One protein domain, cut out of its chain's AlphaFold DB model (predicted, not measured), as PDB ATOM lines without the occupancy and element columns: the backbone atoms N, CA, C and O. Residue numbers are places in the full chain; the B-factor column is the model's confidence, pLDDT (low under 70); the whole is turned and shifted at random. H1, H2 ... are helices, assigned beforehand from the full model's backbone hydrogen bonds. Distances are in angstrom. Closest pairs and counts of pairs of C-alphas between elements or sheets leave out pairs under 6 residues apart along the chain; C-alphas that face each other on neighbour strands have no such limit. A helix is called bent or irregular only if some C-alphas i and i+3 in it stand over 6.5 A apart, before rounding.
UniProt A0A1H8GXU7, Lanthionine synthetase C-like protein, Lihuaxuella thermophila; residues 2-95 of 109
ATOM      1  N   PHE A   2     144.902 222.504 275.042       85.75
ATOM      2  CA  PHE A   2     145.617 221.325 275.591       85.75
ATOM      3  C   PHE A   2     146.974 221.642 276.245       85.75
ATOM      4  O   PHE A   2     147.346 221.012 277.229       85.75
ATOM      5  N   ILE A   3     147.723 222.619 275.718       93.50
ATOM      6  CA  ILE A   3     149.031 222.998 276.281       93.50
ATOM      7  C   ILE A   3     148.863 223.601 277.681       93.50
ATOM      8  O   ILE A   3     149.533 223.158 278.601       93.50
ATOM      9  N   ASP A   4     147.904 224.515 277.864       95.50
ATOM     10  CA  ASP A   4     147.638 225.166 279.159       95.50
ATOM     11  C   ASP A   4     147.287 224.150 280.268       95.50
ATOM     12  O   ASP A   4     147.654 224.319 281.435       95.50
ATOM     13  N   GLU A   5     146.594 223.060 279.915       96.88
ATOM     14  CA  GLU A   5     146.293 221.960 280.839       96.88
ATOM     15  C   GLU A   5     147.556 221.181 281.222       96.88
ATOM     16  O   GLU A   5     147.756 220.885 282.401       96.88
ATOM     17  N   ILE A   6     148.439 220.899 280.258       97.12
ATOM     18  CA  ILE A   6     149.725 220.236 280.516       97.12
ATOM     19  C   ILE A   6     150.620 221.125 281.381       97.12
ATOM     20  O   ILE A   6     151.228 220.627 282.324       97.12
ATOM     21  N   GLU A   7     150.669 222.432 281.128       97.94
ATOM     22  CA  GLU A   7     151.412 223.381 281.965       97.94
ATOM     23  C   GLU A   7     150.865 223.418 283.394       97.94
ATOM     24  O   GLU A   7     151.623 223.369 284.367       97.94
ATOM     25  N   THR A   8     149.540 223.452 283.540       98.12
ATOM     26  CA  THR A   8     148.879 223.421 284.849       98.12
ATOM     27  C   THR A   8     149.184 222.117 285.588       98.12
ATOM     28  O   THR A   8     149.542 222.146 286.771       98.12
ATOM     29  N   ALA A   9     149.106 220.973 284.903       97.94
ATOM     30  CA  ALA A   9     149.421 219.664 285.466       97.94
ATOM     31  C   ALA A   9     150.909 219.543 285.836       97.94
ATOM     32  O   ALA A   9     151.234 219.067 286.926       97.94
ATOM     33  N   PHE A  10     151.811 220.040 284.986       98.44
ATOM     34  CA  PHE A  10     153.249 220.096 285.248       98.44
ATOM     35  C   PHE A  10     153.540 220.896 286.517       98.44
ATOM     36  O   PHE A  10     154.168 220.391 287.448       98.44
ATOM     37  N   ASN A  11     153.029 222.126 286.588       98.31
ATOM     38  CA  ASN A  11     153.263 223.020 287.716       98.31
ATOM     39  C   ASN A  11     152.658 222.467 289.012       98.31
ATOM     40  O   ASN A  11     153.309 222.497 290.055       98.31
ATOM     41  N   THR A  12     151.453 221.898 288.953       98.50
ATOM     42  CA  THR A  12     150.827 221.224 290.105       98.50
ATOM     43  C   THR A  12     151.682 220.058 290.599       98.50
ATOM     44  O   THR A  12     151.956 219.948 291.794       98.50
ATOM     45  N   THR A  13     152.167 219.222 289.680       98.44
ATOM     46  CA  THR A  13     153.000 218.057 290.011       98.44
ATOM     47  C   THR A  13     154.323 218.481 290.642       98.44
ATOM     48  O   THR A  13     154.724 217.935 291.666       98.44
ATOM     49  N   VAL A  14     154.979 219.505 290.096       98.19
ATOM     50  CA  VAL A  14     156.216 220.072 290.653       98.19
ATOM     51  C   VAL A  14     156.002 220.646 292.056       98.19
ATOM     52  O   VAL A  14     156.860 220.478 292.923       98.19
ATOM     53  N   ASN A  15     154.878 221.328 292.283       97.69
ATOM     54  CA  ASN A  15     154.610 222.034 293.535       97.69
ATOM     55  C   ASN A  15     154.071 221.128 294.648       97.69
ATOM     56  O   ASN A  15     154.163 221.495 295.819       97.69
ATOM     57  N   SER A  16     153.460 219.988 294.313       96.81
ATOM     58  CA  SER A  16     152.707 219.190 295.293       96.81
ATOM     59  C   SER A  16     152.845 217.674 295.144       96.81
ATOM     60  O   SER A  16     152.386 216.947 296.020       96.81
ATOM     61  N   GLY A  17     153.467 217.177 294.073       95.94
ATOM     62  CA  GLY A  17     153.573 215.742 293.785       95.94
ATOM     63  C   GLY A  17     154.872 215.071 294.243       95.94
ATOM     64  O   GLY A  17     154.991 213.857 294.131       95.94
ATOM     65  N   ILE A  18     155.865 215.816 294.732       97.44
ATOM     66  CA  ILE A  18     157.218 215.284 294.967       97.44
ATOM     67  C   ILE A  18     157.545 215.211 296.461       97.44
ATOM     68  O   ILE A  18     157.303 216.159 297.206       97.44
ATOM     69  N   GLY A  19     158.179 214.113 296.877       95.00
ATOM     70  CA  GLY A  19     158.793 213.913 298.188       95.00
ATOM     71  C   GLY A  19     158.033 212.985 299.138       95.00
ATOM     72  O   GLY A  19     158.430 212.873 300.294       95.00
ATOM     73  N   LEU A  20     156.952 212.332 298.692       93.75
ATOM     74  CA  LEU A  20     156.132 211.467 299.555       93.75
ATOM     75  C   LEU A  20     156.692 210.044 299.674       93.75
ATOM     76  O   LEU A  20     156.817 209.509 300.773       93.75
ATOM     77  N   ASN A  21     156.982 209.414 298.539       97.25
ATOM     78  CA  ASN A  21     157.543 208.070 298.421       97.25
ATOM     79  C   ASN A  21     158.109 207.902 297.000       97.25
ATOM     80  O   ASN A  21     157.859 208.729 296.130       97.25
ATOM     81  N   HIS A  22     158.836 206.825 296.734       98.31
ATOM     82  CA  HIS A  22     159.506 206.564 295.456       98.31
ATOM     83  C   HIS A  22     158.695 205.663 294.507       98.31
ATOM     84  O   HIS A  22     159.192 205.250 293.467       98.31
ATOM     85  N   SER A  23     157.454 205.306 294.826       98.19
ATOM     86  CA  SER A  23     156.695 204.371 293.991       98.19
ATOM     87  C   SER A  23     156.246 204.954 292.641       98.19
ATOM     88  O   SER A  23     156.303 206.162 292.408       98.19
ATOM     89  N   LEU A  24     155.778 204.083 291.739       98.25
ATOM     90  CA  LEU A  24     155.226 204.486 290.440       98.25
ATOM     91  C   LEU A  24     153.765 204.946 290.528       98.25
ATOM     92  O   LEU A  24     153.344 205.792 289.753       98.25
ATOM     93  N   CYS A  25     152.975 204.392 291.450       97.50
ATOM     94  CA  CYS A  25     151.528 204.611 291.485       97.50
ATOM     95  C   CYS A  25     151.126 206.000 291.996       97.50
ATOM     96  O   CYS A  25     150.201 206.608 291.468       97.50
ATOM     97  N   HIS A  26     151.789 206.475 293.047       96.19
ATOM     98  CA  HIS A  26     151.503 207.754 293.705       96.19
ATOM     99  C   HIS A  26     152.776 208.284 294.378       96.19
ATOM    100  O   HIS A  26     152.779 208.690 295.543       96.19
ATOM    101  N   GLY A  27     153.894 208.186 293.663       97.62
ATOM    102  CA  GLY A  27     155.212 208.540 294.164       97.62
ATOM    103  C   GLY A  27     156.064 209.256 293.129       97.62
ATOM    104  O   GLY A  27     155.657 209.508 291.992       97.62
ATOM    105  N   ASP A  28     157.276 209.580 293.558       98.38
ATOM    106  CA  ASP A  28     158.215 210.441 292.858       98.38
ATOM    107  C   ASP A  28     158.569 209.909 291.473       98.38
ATOM    108  O   ASP A  28     158.625 210.687 290.527       98.38
ATOM    109  N   PHE A  29     158.777 208.597 291.318       98.38
ATOM    110  CA  PHE A  29     159.146 208.025 290.022       98.38
ATOM    111  C   PHE A  29     157.982 208.012 289.027       98.38
ATOM    112  O   PHE A  29     158.218 208.202 287.837       98.38
ATOM    113  N   GLY A  30     156.737 207.863 289.495       98.12
ATOM    114  CA  GLY A  30     155.565 208.028 288.631       98.12
ATOM    115  C   GLY A  30     155.398 209.470 288.161       98.12
ATOM    116  O   GLY A  30     155.231 209.736 286.973       98.12
ATOM    117  N   ASN A  31     155.547 210.418 289.087       98.50
ATOM    118  CA  ASN A  31     155.480 211.841 288.766       98.50
ATOM    119  C   ASN A  31     156.635 212.286 287.861       98.50
ATOM    120  O   ASN A  31     156.419 213.072 286.943       98.50
ATOM    121  N   LEU A  32     157.847 211.762 288.055       98.56
ATOM    122  CA  LEU A  32     158.984 212.029 287.172       98.56
ATOM    123  C   LEU A  32     158.757 211.519 285.746       98.56
ATOM    124  O   LEU A  32     159.133 212.220 284.811       98.56
ATOM    125  N   ASP A  33     158.144 210.348 285.564       98.12
ATOM    126  CA  ASP A  33     157.834 209.824 284.229       98.12
ATOM    127  C   ASP A  33     156.788 210.690 283.503       98.12
ATOM    128  O   ASP A  33     156.945 210.975 282.316       98.12
ATOM    129  N   PHE A  34     155.773 211.201 284.212       97.62
ATOM    130  CA  PHE A  34     154.854 212.206 283.659       97.62
ATOM    131  C   PHE A  34     155.581 213.510 283.290       97.62
ATOM    132  O   PHE A  34     155.445 214.006 282.169       97.62
ATOM    133  N   LEU A  35     156.378 214.060 284.216       98.25
ATOM    134  CA  LEU A  35     157.120 215.299 283.973       98.25
ATOM    135  C   LEU A  35     158.052 215.148 282.769       98.25
ATOM    136  O   LEU A  35     158.113 216.057 281.949       98.25
ATOM    137  N   PHE A  36     158.729 214.007 282.623       97.44
ATOM    138  CA  PHE A  36     159.579 213.711 281.473       97.44
ATOM    139  C   PHE A  36     158.793 213.719 280.154       97.44
ATOM    140  O   PHE A  36     159.185 214.424 279.226       97.44
ATOM    141  N   GLN A  37     157.658 213.014 280.087       95.69
ATOM    142  CA  GLN A  37     156.812 212.962 278.885       95.69
ATOM    143  C   GLN A  37     156.287 214.345 278.479       95.69
ATOM    144  O   GLN A  37     156.274 214.694 277.300       95.69
ATOM    145  N   SER A  38     155.923 215.187 279.451       96.75
ATOM    146  CA  SER A  38     155.434 216.542 279.166       96.75
ATOM    147  C   SER A  38     156.457 217.422 278.428       96.75
ATOM    148  O   SER A  38     156.071 218.338 277.697       96.75
ATOM    149  N   LEU A  39     157.762 217.136 278.564       96.44
ATOM    150  CA  LEU A  39     158.823 217.908 277.911       96.44
ATOM    151  C   LEU A  39     158.781 217.783 276.387       96.44
ATOM    152  O   LEU A  39     159.198 218.712 275.693       96.44
ATOM    153  N   GLU A  40     158.250 216.678 275.859       93.69
ATOM    154  CA  GLU A  40     158.070 216.488 274.418       93.69
ATOM    155  C   GLU A  40     157.026 217.435 273.825       93.69
ATOM    156  O   GLU A  40     157.080 217.726 272.628       93.69
ATOM    157  N   ILE A  41     156.099 217.931 274.646       95.31
ATOM    158  CA  ILE A  41     155.028 218.841 274.231       95.31
ATOM    159  C   ILE A  41     155.416 220.285 274.542       95.31
ATOM    160  O   ILE A  41     155.339 221.135 273.658       95.31
ATOM    161  N   LEU A  42     155.877 220.556 275.767       95.62
ATOM    162  CA  LEU A  42     156.177 221.916 276.218       95.62
ATOM    163  C   LEU A  42     157.456 222.485 275.586       95.62
ATOM    164  O   LEU A  42     157.491 223.657 275.249       95.62
ATOM    165  N   ARG A  43     158.509 221.673 275.401       89.75
ATOM    166  CA  ARG A  43     159.766 222.004 274.680       89.75
ATOM    167  C   ARG A  43     160.503 223.299 275.071       89.75
ATOM    168  O   ARG A  43     161.454 223.681 274.388       89.75
ATOM    169  N   GLU A  44     160.149 223.954 276.173       95.44
ATOM    170  CA  GLU A  44     160.834 225.159 276.650       95.44
ATOM    171  C   GLU A  44     161.915 224.859 277.697       95.44
ATOM    172  O   GLU A  44     161.808 223.947 278.523       95.44
ATOM    173  N   SER A  45     162.964 225.688 277.702       97.31
ATOM    174  CA  SER A  45     164.103 225.556 278.621       97.31
ATOM    175  C   SER A  45     163.691 225.645 280.092       97.31
ATOM    176  O   SER A  45     164.299 224.981 280.934       97.31
ATOM    177  N   TYR A  46     162.642 226.414 280.398       97.38
ATOM    178  CA  TYR A  46     162.062 226.514 281.734       97.38
ATOM    179  C   TYR A  46     161.654 225.137 282.280       97.38
ATOM    180  O   TYR A  46     162.159 224.718 283.326       97.38
ATOM    181  N   TYR A  47     160.820 224.396 281.544       98.38
ATOM    182  CA  TYR A  47     160.309 223.087 281.964       98.38
ATOM    183  C   TYR A  47     161.417 222.038 282.053       98.38
ATOM    184  O   TYR A  47     161.483 221.286 283.024       98.38
ATOM    185  N   ILE A  48     162.357 222.047 281.103       98.31
ATOM    186  CA  ILE A  48     163.519 221.145 281.117       98.31
ATOM    187  C   ILE A  48     164.375 221.376 282.369       98.31
ATOM    188  O   ILE A  48     164.786 220.424 283.037       98.31
ATOM    189  N   ASN A  49     164.653 222.637 282.705       98.50
ATOM    190  CA  ASN A  49     165.439 222.976 283.890       98.50
ATOM    191  C   ASN A  49     164.697 222.603 285.175       98.50
ATOM    192  O   ASN A  49     165.311 222.057 286.095       98.50
ATOM    193  N   LYS A  50     163.378 222.824 285.221       98.56
ATOM    194  CA  LYS A  50     162.564 222.452 286.379       98.56
ATOM    195  C   LYS A  50     162.514 220.941 286.580       98.56
ATOM    196  O   LYS A  50     162.723 220.473 287.695       98.56
ATOM    197  N   TYR A  51     162.339 220.172 285.508       98.44
ATOM    198  CA  TYR A  51     162.424 218.714 285.552       98.44
ATOM    199  C   TYR A  51     163.779 218.239 286.098       98.44
ATOM    200  O   TYR A  51     163.813 217.420 287.013       98.44
ATOM    201  N   LYS A  52     164.901 218.795 285.618       98.31
ATOM    202  CA  LYS A  52     166.247 218.444 286.116       98.31
ATOM    203  C   LYS A  52     166.438 218.757 287.603       98.31
ATOM    204  O   LYS A  52     167.087 217.983 288.311       98.31
ATOM    205  N   GLU A  53     165.881 219.870 288.080       98.44
ATOM    206  CA  GLU A  53     165.882 220.234 289.502       98.44
ATOM    207  C   GLU A  53     165.137 219.180 290.335       98.44
ATOM    208  O   GLU A  53     165.666 218.691 291.336       98.44
ATOM    209  N   ILE A  54     163.931 218.801 289.905       98.50
ATOM    210  CA  ILE A  54     163.105 217.801 290.588       98.50
ATOM    211  C   ILE A  54     163.755 216.417 290.551       98.50
ATOM    212  O   ILE A  54     163.877 215.782 291.595       98.50
ATOM    213  N   LEU A  55     164.259 215.987 289.394       98.25
ATOM    214  CA  LEU A  55     165.006 214.738 289.254       98.25
ATOM    215  C   LEU A  55     166.176 214.685 290.239       98.25
ATOM    216  O   LEU A  55     166.338 213.706 290.960       98.25
ATOM    217  N   SER A  56     166.959 215.762 290.328       97.94
ATOM    218  CA  SER A  56     168.088 215.833 291.261       97.94
ATOM    219  C   SER A  56     167.639 215.707 292.720       97.94
ATOM    220  O   SER A  56     168.277 214.997 293.494       97.94
ATOM    221  N   LYS A  57     166.528 216.352 293.102       97.50
ATOM    222  CA  LYS A  57     165.953 216.246 294.454       97.50
ATOM    223  C   LYS A  57     165.531 214.815 294.787       97.50
ATOM    224  O   LYS A  57     165.876 214.325 295.861       97.50
ATOM    225  N   VAL A  58     164.852 214.134 293.865       97.88
ATOM    226  CA  VAL A  58     164.435 212.735 294.045       97.88
ATOM    227  C   VAL A  58     165.654 211.814 294.141       97.88
ATOM    228  O   VAL A  58     165.757 211.031 295.077       97.88
ATOM    229  N   MET A  59     166.653 211.963 293.268       96.75
ATOM    230  CA  MET A  59     167.877 211.146 293.324       96.75
ATOM    231  C   MET A  59     168.702 211.367 294.602       96.75
ATOM    232  O   MET A  59     169.440 210.485 295.041       96.75
ATOM    233  N   VAL A  60     168.618 212.550 295.215       97.19
ATOM    234  CA  VAL A  60     169.211 212.787 296.538       97.19
ATOM    235  C   VAL A  60     168.397 212.091 297.628       97.19
ATOM    236  O   VAL A  60     169.000 211.511 298.530       97.19
ATOM    237  N   SER A  61     167.061 212.102 297.551       95.56
ATOM    238  CA  SER A  61     166.200 211.482 298.569       95.56
ATOM    239  C   SER A  61     166.382 209.962 298.645       95.56
ATOM    240  O   SER A  61     166.367 209.404 299.742       95.56
ATOM    241  N   THR A  62     166.681 209.300 297.521       94.62
ATOM    242  CA  THR A  62     166.945 207.850 297.471       94.62
ATOM    243  C   THR A  62     168.235 207.425 298.179       94.62
ATOM    244  O   THR A  62     168.436 206.242 298.441       94.62
ATOM    245  N   LYS A  63     169.137 208.358 298.520       93.94
ATOM    246  CA  LYS A  63     170.370 208.028 299.262       93.94
ATOM    247  C   LYS A  63     170.104 207.539 300.685       93.94
ATOM    248  O   LYS A  63     170.966 206.886 301.264       93.94
ATOM    249  N   ASN A  64     168.926 207.837 301.230       89.94
ATOM    250  CA  ASN A  64     168.512 207.416 302.568       89.94
ATOM    251  C   ASN A  64     167.749 206.080 302.564       89.94
ATOM    252  O   ASN A  64     167.145 205.722 303.572       89.94
ATOM    253  N   GLY A  65     167.768 205.354 301.443       92.62
ATOM    254  CA  GLY A  65     166.986 204.142 301.232       92.62
ATOM    255  C   GLY A  65     165.748 204.388 300.373       92.62
ATOM    256  O   GLY A  65     165.518 205.488 299.865       92.62
ATOM    257  N   TRP A  66     164.965 203.328 300.200       94.62
ATOM    258  CA  TRP A  66     163.814 203.297 299.309       94.62
ATOM    259  C   TRP A  66     162.517 203.477 300.086       94.62
ATOM    260  O   TRP A  66     162.236 202.747 301.033       94.62
ATOM    261  N   LEU A  67     161.693 204.429 299.662       96.81
ATOM    262  CA  LEU A  67     160.384 204.673 300.249       96.81
ATOM    263  C   LEU A  67     159.323 204.039 299.355       96.81
ATOM    264  O   LEU A  67     158.952 204.593 298.325       96.81
ATOM    265  N   CYS A  68     158.839 202.859 299.731       97.44
ATOM    266  CA  CYS A  68     157.732 202.223 299.020       97.44
ATOM    267  C   CYS A  68     156.413 202.977 299.274       97.44
ATOM    268  O   CYS A  68     156.198 203.535 300.344       97.44
ATOM    269  N   GLY A  69     155.505 202.962 298.298       96.19
ATOM    270  CA  GLY A  69     154.158 203.552 298.371       96.19
ATOM    271  C   GLY A  69     153.170 202.656 299.121       96.19
ATOM    272  O   GLY A  69     152.064 202.398 298.650       96.19
ATOM    273  N   THR A  70     153.599 202.090 300.244       94.38
ATOM    274  CA  THR A  70     152.794 201.225 301.114       94.38
ATOM    275  C   THR A  70     152.625 201.890 302.478       94.38
ATOM    276  O   THR A  70     153.430 202.750 302.843       94.38
ATOM    277  N   PRO A  71     151.637 201.478 303.293       90.12
ATOM    278  CA  PRO A  71     151.576 201.917 304.681       90.12
ATOM    279  C   PRO A  71     152.925 201.705 305.380       90.12
ATOM    280  O   PRO A  71     153.544 200.650 305.232       90.12
ATOM    281  N   LEU A  72     153.381 202.725 306.112       88.19
ATOM    282  CA  LEU A  72     154.663 202.733 306.830       88.19
ATOM    283  C   LEU A  72     155.914 202.557 305.942       88.19
ATOM    284  O   LEU A  72     156.983 202.267 306.468       88.19
ATOM    285  N   ASN A  73     155.799 202.734 304.619       88.94
ATOM    286  CA  ASN A  73     156.896 202.634 303.648       88.94
ATOM    287  C   ASN A  73     157.643 201.287 303.664       88.94
ATOM    288  O   ASN A  73     158.818 201.221 303.311       88.94
ATOM    289  N   ILE A  74     156.965 200.215 304.083       91.56
ATOM    290  CA  ILE A  74     157.532 198.864 304.134       91.56
ATOM    291  C   ILE A  74     157.991 198.434 302.738       91.56
ATOM    292  O   ILE A  74     157.233 198.493 301.771       91.56
ATOM    293  N   GLU A  75     159.229 197.956 302.636       94.50
ATOM    294  CA  GLU A  75     159.744 197.441 301.375       94.50
ATOM    295  C   GLU A  75     158.918 196.245 300.893       94.50
ATOM    296  O   GLU A  75     158.723 195.254 301.599       94.50
ATOM    297  N   THR A  76     158.432 196.336 299.659       95.62
ATOM    298  CA  THR A  76     157.692 195.259 299.000       95.62
ATOM    299  C   THR A  76     158.210 195.072 297.577       95.62
ATOM    300  O   THR A  76     158.671 196.032 296.961       95.62
ATOM    301  N   PRO A  77     158.128 193.864 296.997       96.81
ATOM    302  CA  PRO A  77     158.628 193.611 295.645       96.81
ATOM    303  C   PRO A  77     157.687 194.114 294.530       96.81
ATOM    304  O   PRO A  77     157.901 193.798 293.365       96.81
ATOM    305  N   GLY A  78     156.620 194.856 294.851       97.69
ATOM    306  CA  GLY A  78     155.578 195.233 293.892       97.69
ATOM    307  C   GLY A  78     156.032 196.230 292.819       97.69
ATOM    308  O   GLY A  78     156.887 197.079 293.060       97.69
ATOM    309  N   LEU A  79     155.409 196.162 291.636       98.06
ATOM    310  CA  LEU A  79     155.670 197.108 290.543       98.06
ATOM    311  C   LEU A  79     155.094 198.500 290.829       98.06
ATOM    312  O   LEU A  79     155.733 199.502 290.568       98.06
ATOM    313  N   MET A  80     153.875 198.588 291.355       97.94
ATOM    314  CA  MET A  80     153.196 199.883 291.475       97.94
ATOM    315  C   MET A  80     153.591 200.643 292.739       97.94
ATOM    316  O   MET A  80     153.743 201.861 292.705       97.94
ATOM    317  N   THR A  81     153.783 199.926 293.843       97.75
ATOM    318  CA  THR A  81     154.015 200.497 295.176       97.75
ATOM    319  C   THR A  81     155.365 200.107 295.777       97.75
ATOM    320  O   THR A  81     155.681 200.567 296.868       97.75
ATOM    321  N   GLY A  82     156.162 199.276 295.098       97.44
ATOM    322  CA  GLY A  82     157.331 198.617 295.678       97.44
ATOM    323  C   GLY A  82     158.650 198.847 294.936       97.44
ATOM    324  O   GLY A  82     158.751 199.643 294.000       97.44
ATOM    325  N   LEU A  83     159.670 198.095 295.354       98.25
ATOM    326  CA  LEU A  83     161.050 198.160 294.865       98.25
ATOM    327  C   LEU A  83     161.174 197.872 293.367       98.25
ATOM    328  O   LEU A  83     161.982 198.509 292.691       98.25
ATOM    329  N   ALA A  84     160.374 196.945 292.832       98.38
ATOM    330  CA  ALA A  84     160.388 196.659 291.398       98.38
ATOM    331  C   ALA A  84     159.961 197.891 290.587       98.38
ATOM    332  O   ALA A  84     160.564 198.185 289.558       98.38
ATOM    333  N   GLY A  85     158.981 198.649 291.087       98.19
ATOM    334  CA  GLY A  85     158.563 199.927 290.511       98.19
ATOM    335  C   GLY A  85     159.636 200.993 290.540       98.19
ATOM    336  O   GLY A  85     159.890 201.644 289.534       98.19
ATOM    337  N   ILE A  86     160.287 201.141 291.690       98.12
ATOM    338  CA  ILE A  86     161.374 202.107 291.877       98.12
ATOM    339  C   ILE A  86     162.518 201.812 290.900       98.12
ATOM    340  O   ILE A  86     162.963 202.695 290.168       98.12
ATOM    341  N   GLY A  87     162.949 200.548 290.828       97.88
ATOM    342  CA  GLY A  87     163.978 200.115 289.885       97.88
ATOM    343  C   GLY A  87     163.563 200.324 288.427       97.88
ATOM    344  O   GLY A  87     164.353 200.827 287.629       97.88
ATOM    345  N   TYR A  88     162.312 200.004 288.084       98.31
ATOM    346  CA  TYR A  88     161.771 200.250 286.749       98.31
ATOM    347  C   TYR A  88     161.784 201.742 286.393       98.31
ATOM    348  O   TYR A  88     162.273 202.112 285.329       98.31
ATOM    349  N   GLY A  89     161.313 202.600 287.302       97.81
ATOM    350  CA  GLY A  89     161.311 204.051 287.137       97.81
ATOM    351  C   GLY A  89     162.715 204.605 286.906       97.81
ATOM    352  O   GLY A  89     162.923 205.390 285.987       97.81
ATOM    353  N   MET A  90     163.715 204.141 287.656       97.00
ATOM    354  CA  MET A  90     165.110 204.529 287.417       97.00
ATOM    355  C   MET A  90     165.603 204.137 286.023       97.00
ATOM    356  O   MET A  90     166.204 204.953 285.325       97.00
ATOM    357  N   LEU A  91     165.343 202.894 285.611       97.88
ATOM    358  CA  LEU A  91     165.735 202.404 284.291       97.88
ATOM    359  C   LEU A  91     165.042 203.193 283.170       97.88
ATOM    360  O   LEU A  91     165.701 203.557 282.196       97.88
ATOM    361  N   ARG A  92     163.756 203.518 283.343       96.38
ATOM    362  CA  ARG A  92     162.974 204.373 282.439       96.38
ATOM    363  C   ARG A  92     163.608 205.749 282.269       96.38
ATOM    364  O   ARG A  92     163.825 206.174 281.141       96.38
ATOM    365  N   LEU A  93     163.949 206.424 283.365       94.75
ATOM    366  CA  LEU A  93     164.526 207.772 283.307       94.75
ATOM    367  C   LEU A  93     165.954 207.783 282.736       94.75
ATOM    368  O   LEU A  93     166.367 208.774 282.138       94.75
ATOM    369  N   PHE A  94     166.714 206.699 282.917       95.88
ATOM    370  CA  PHE A  94     168.082 206.588 282.406       95.88
ATOM    371  C   PHE A  94     168.148 206.178 280.929       95.88
ATOM    372  O   PHE A  94     169.021 206.640 280.197       95.88
ATOM    373  N   ALA A  95     167.251 205.295 280.492       96.19
ATOM    374  CA  ALA A  95     167.229 204.753 279.139       96.19
ATOM    375  C   ALA A  95     165.801 204.750 278.561       96.19
ATOM    376  O   ALA A  95     165.263 203.674 278.274       96.19
TER     377      ALA A  95
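This is residues 2 to 95 of the 109 residues of the protein "Lanthionine synthetase C-like protein" of Lihuaxuella thermophila (UniProt A0A1H8GXU7). Three helices form an up-and-down bundle, with the long H3 and the shorter H1 both packed on H2, and H4 packs on H2 as well, near Phe 29, so that H2 is the middle helix with three others round it. A long loop of residues 65 to 82 joins H3 to H4 across the end of the body where H3 ends and H4 begins. The printed part has 94 residues with four named helices, in the order H1, H2, H3, H4, and no named strand; its class is all helix. It is compact, with a radius of gyration of the C-alphas of 13.1 A, and elongated, spanning 37 by 21 by 20 A.

The longest helix, H3, residues 45 to 64, touches H2, residues 28 to 42, at a shallow tilt of 13 degrees, opposite ways. Their closest C-alphas are those of Tyr 51 and Leu 35, 6.5 A apart, and the two form a helical hairpin. H2 is the hub, touching three helices. H1, residues 2 to 16, touches it at a shallow tilt of 30 degrees, opposite ways, as a second helical hairpin; the closest C-alphas are those of Phe 10 and Leu 35, 6.3 A apart. H1, H2 and H3 are a bundle, up and down, each helix running against the one before it. H1 and H3 are close but not clearly touching, with the C-alphas of Val 14 and Ile 54 closest at 7.3 A. H4, residues 83 to 94, touches H2 at a shallow tilt of 27 degrees, the same way; the closest C-alphas are those of Phe 29 and Gly 89, 5.4 A apart. H4 is apart from H1 and from H3. In H1 and H4 every O i to N i+4 pair is within hydrogen-bond range; in H2 it is 8 of 11 and in H3 14 of 16.

H3 runs 30.4 A from C-alpha 45 at (164.103, 225.556, 278.621) to C-alpha 64 at (168.512, 207.416, 302.568). It is neither bent nor irregular, but only just: C-alphas 61 and 64 are 6.2 A apart. H2 measures 20.3 A, H1 21.0 A and H4 16.6 A from first to last C-alpha. H1 begins with C-alpha 2 at (145.617, 221.325, 275.591), and H4 ends with C-alpha 94 at (168.082, 206.588, 282.406).

The two C-alphas farthest apart, those of Phe 2 and Ile 74, are 38.2 A apart. The printed part, residues 2 to 95, has no cut. The link from H2 to H3 is tight, with 2 residues; those from H1 to H2, 11 residues, and from H3 to H4, 18 residues, are long. The mean pLDDT of the printed part is 96.5, and no printed residue is under 70.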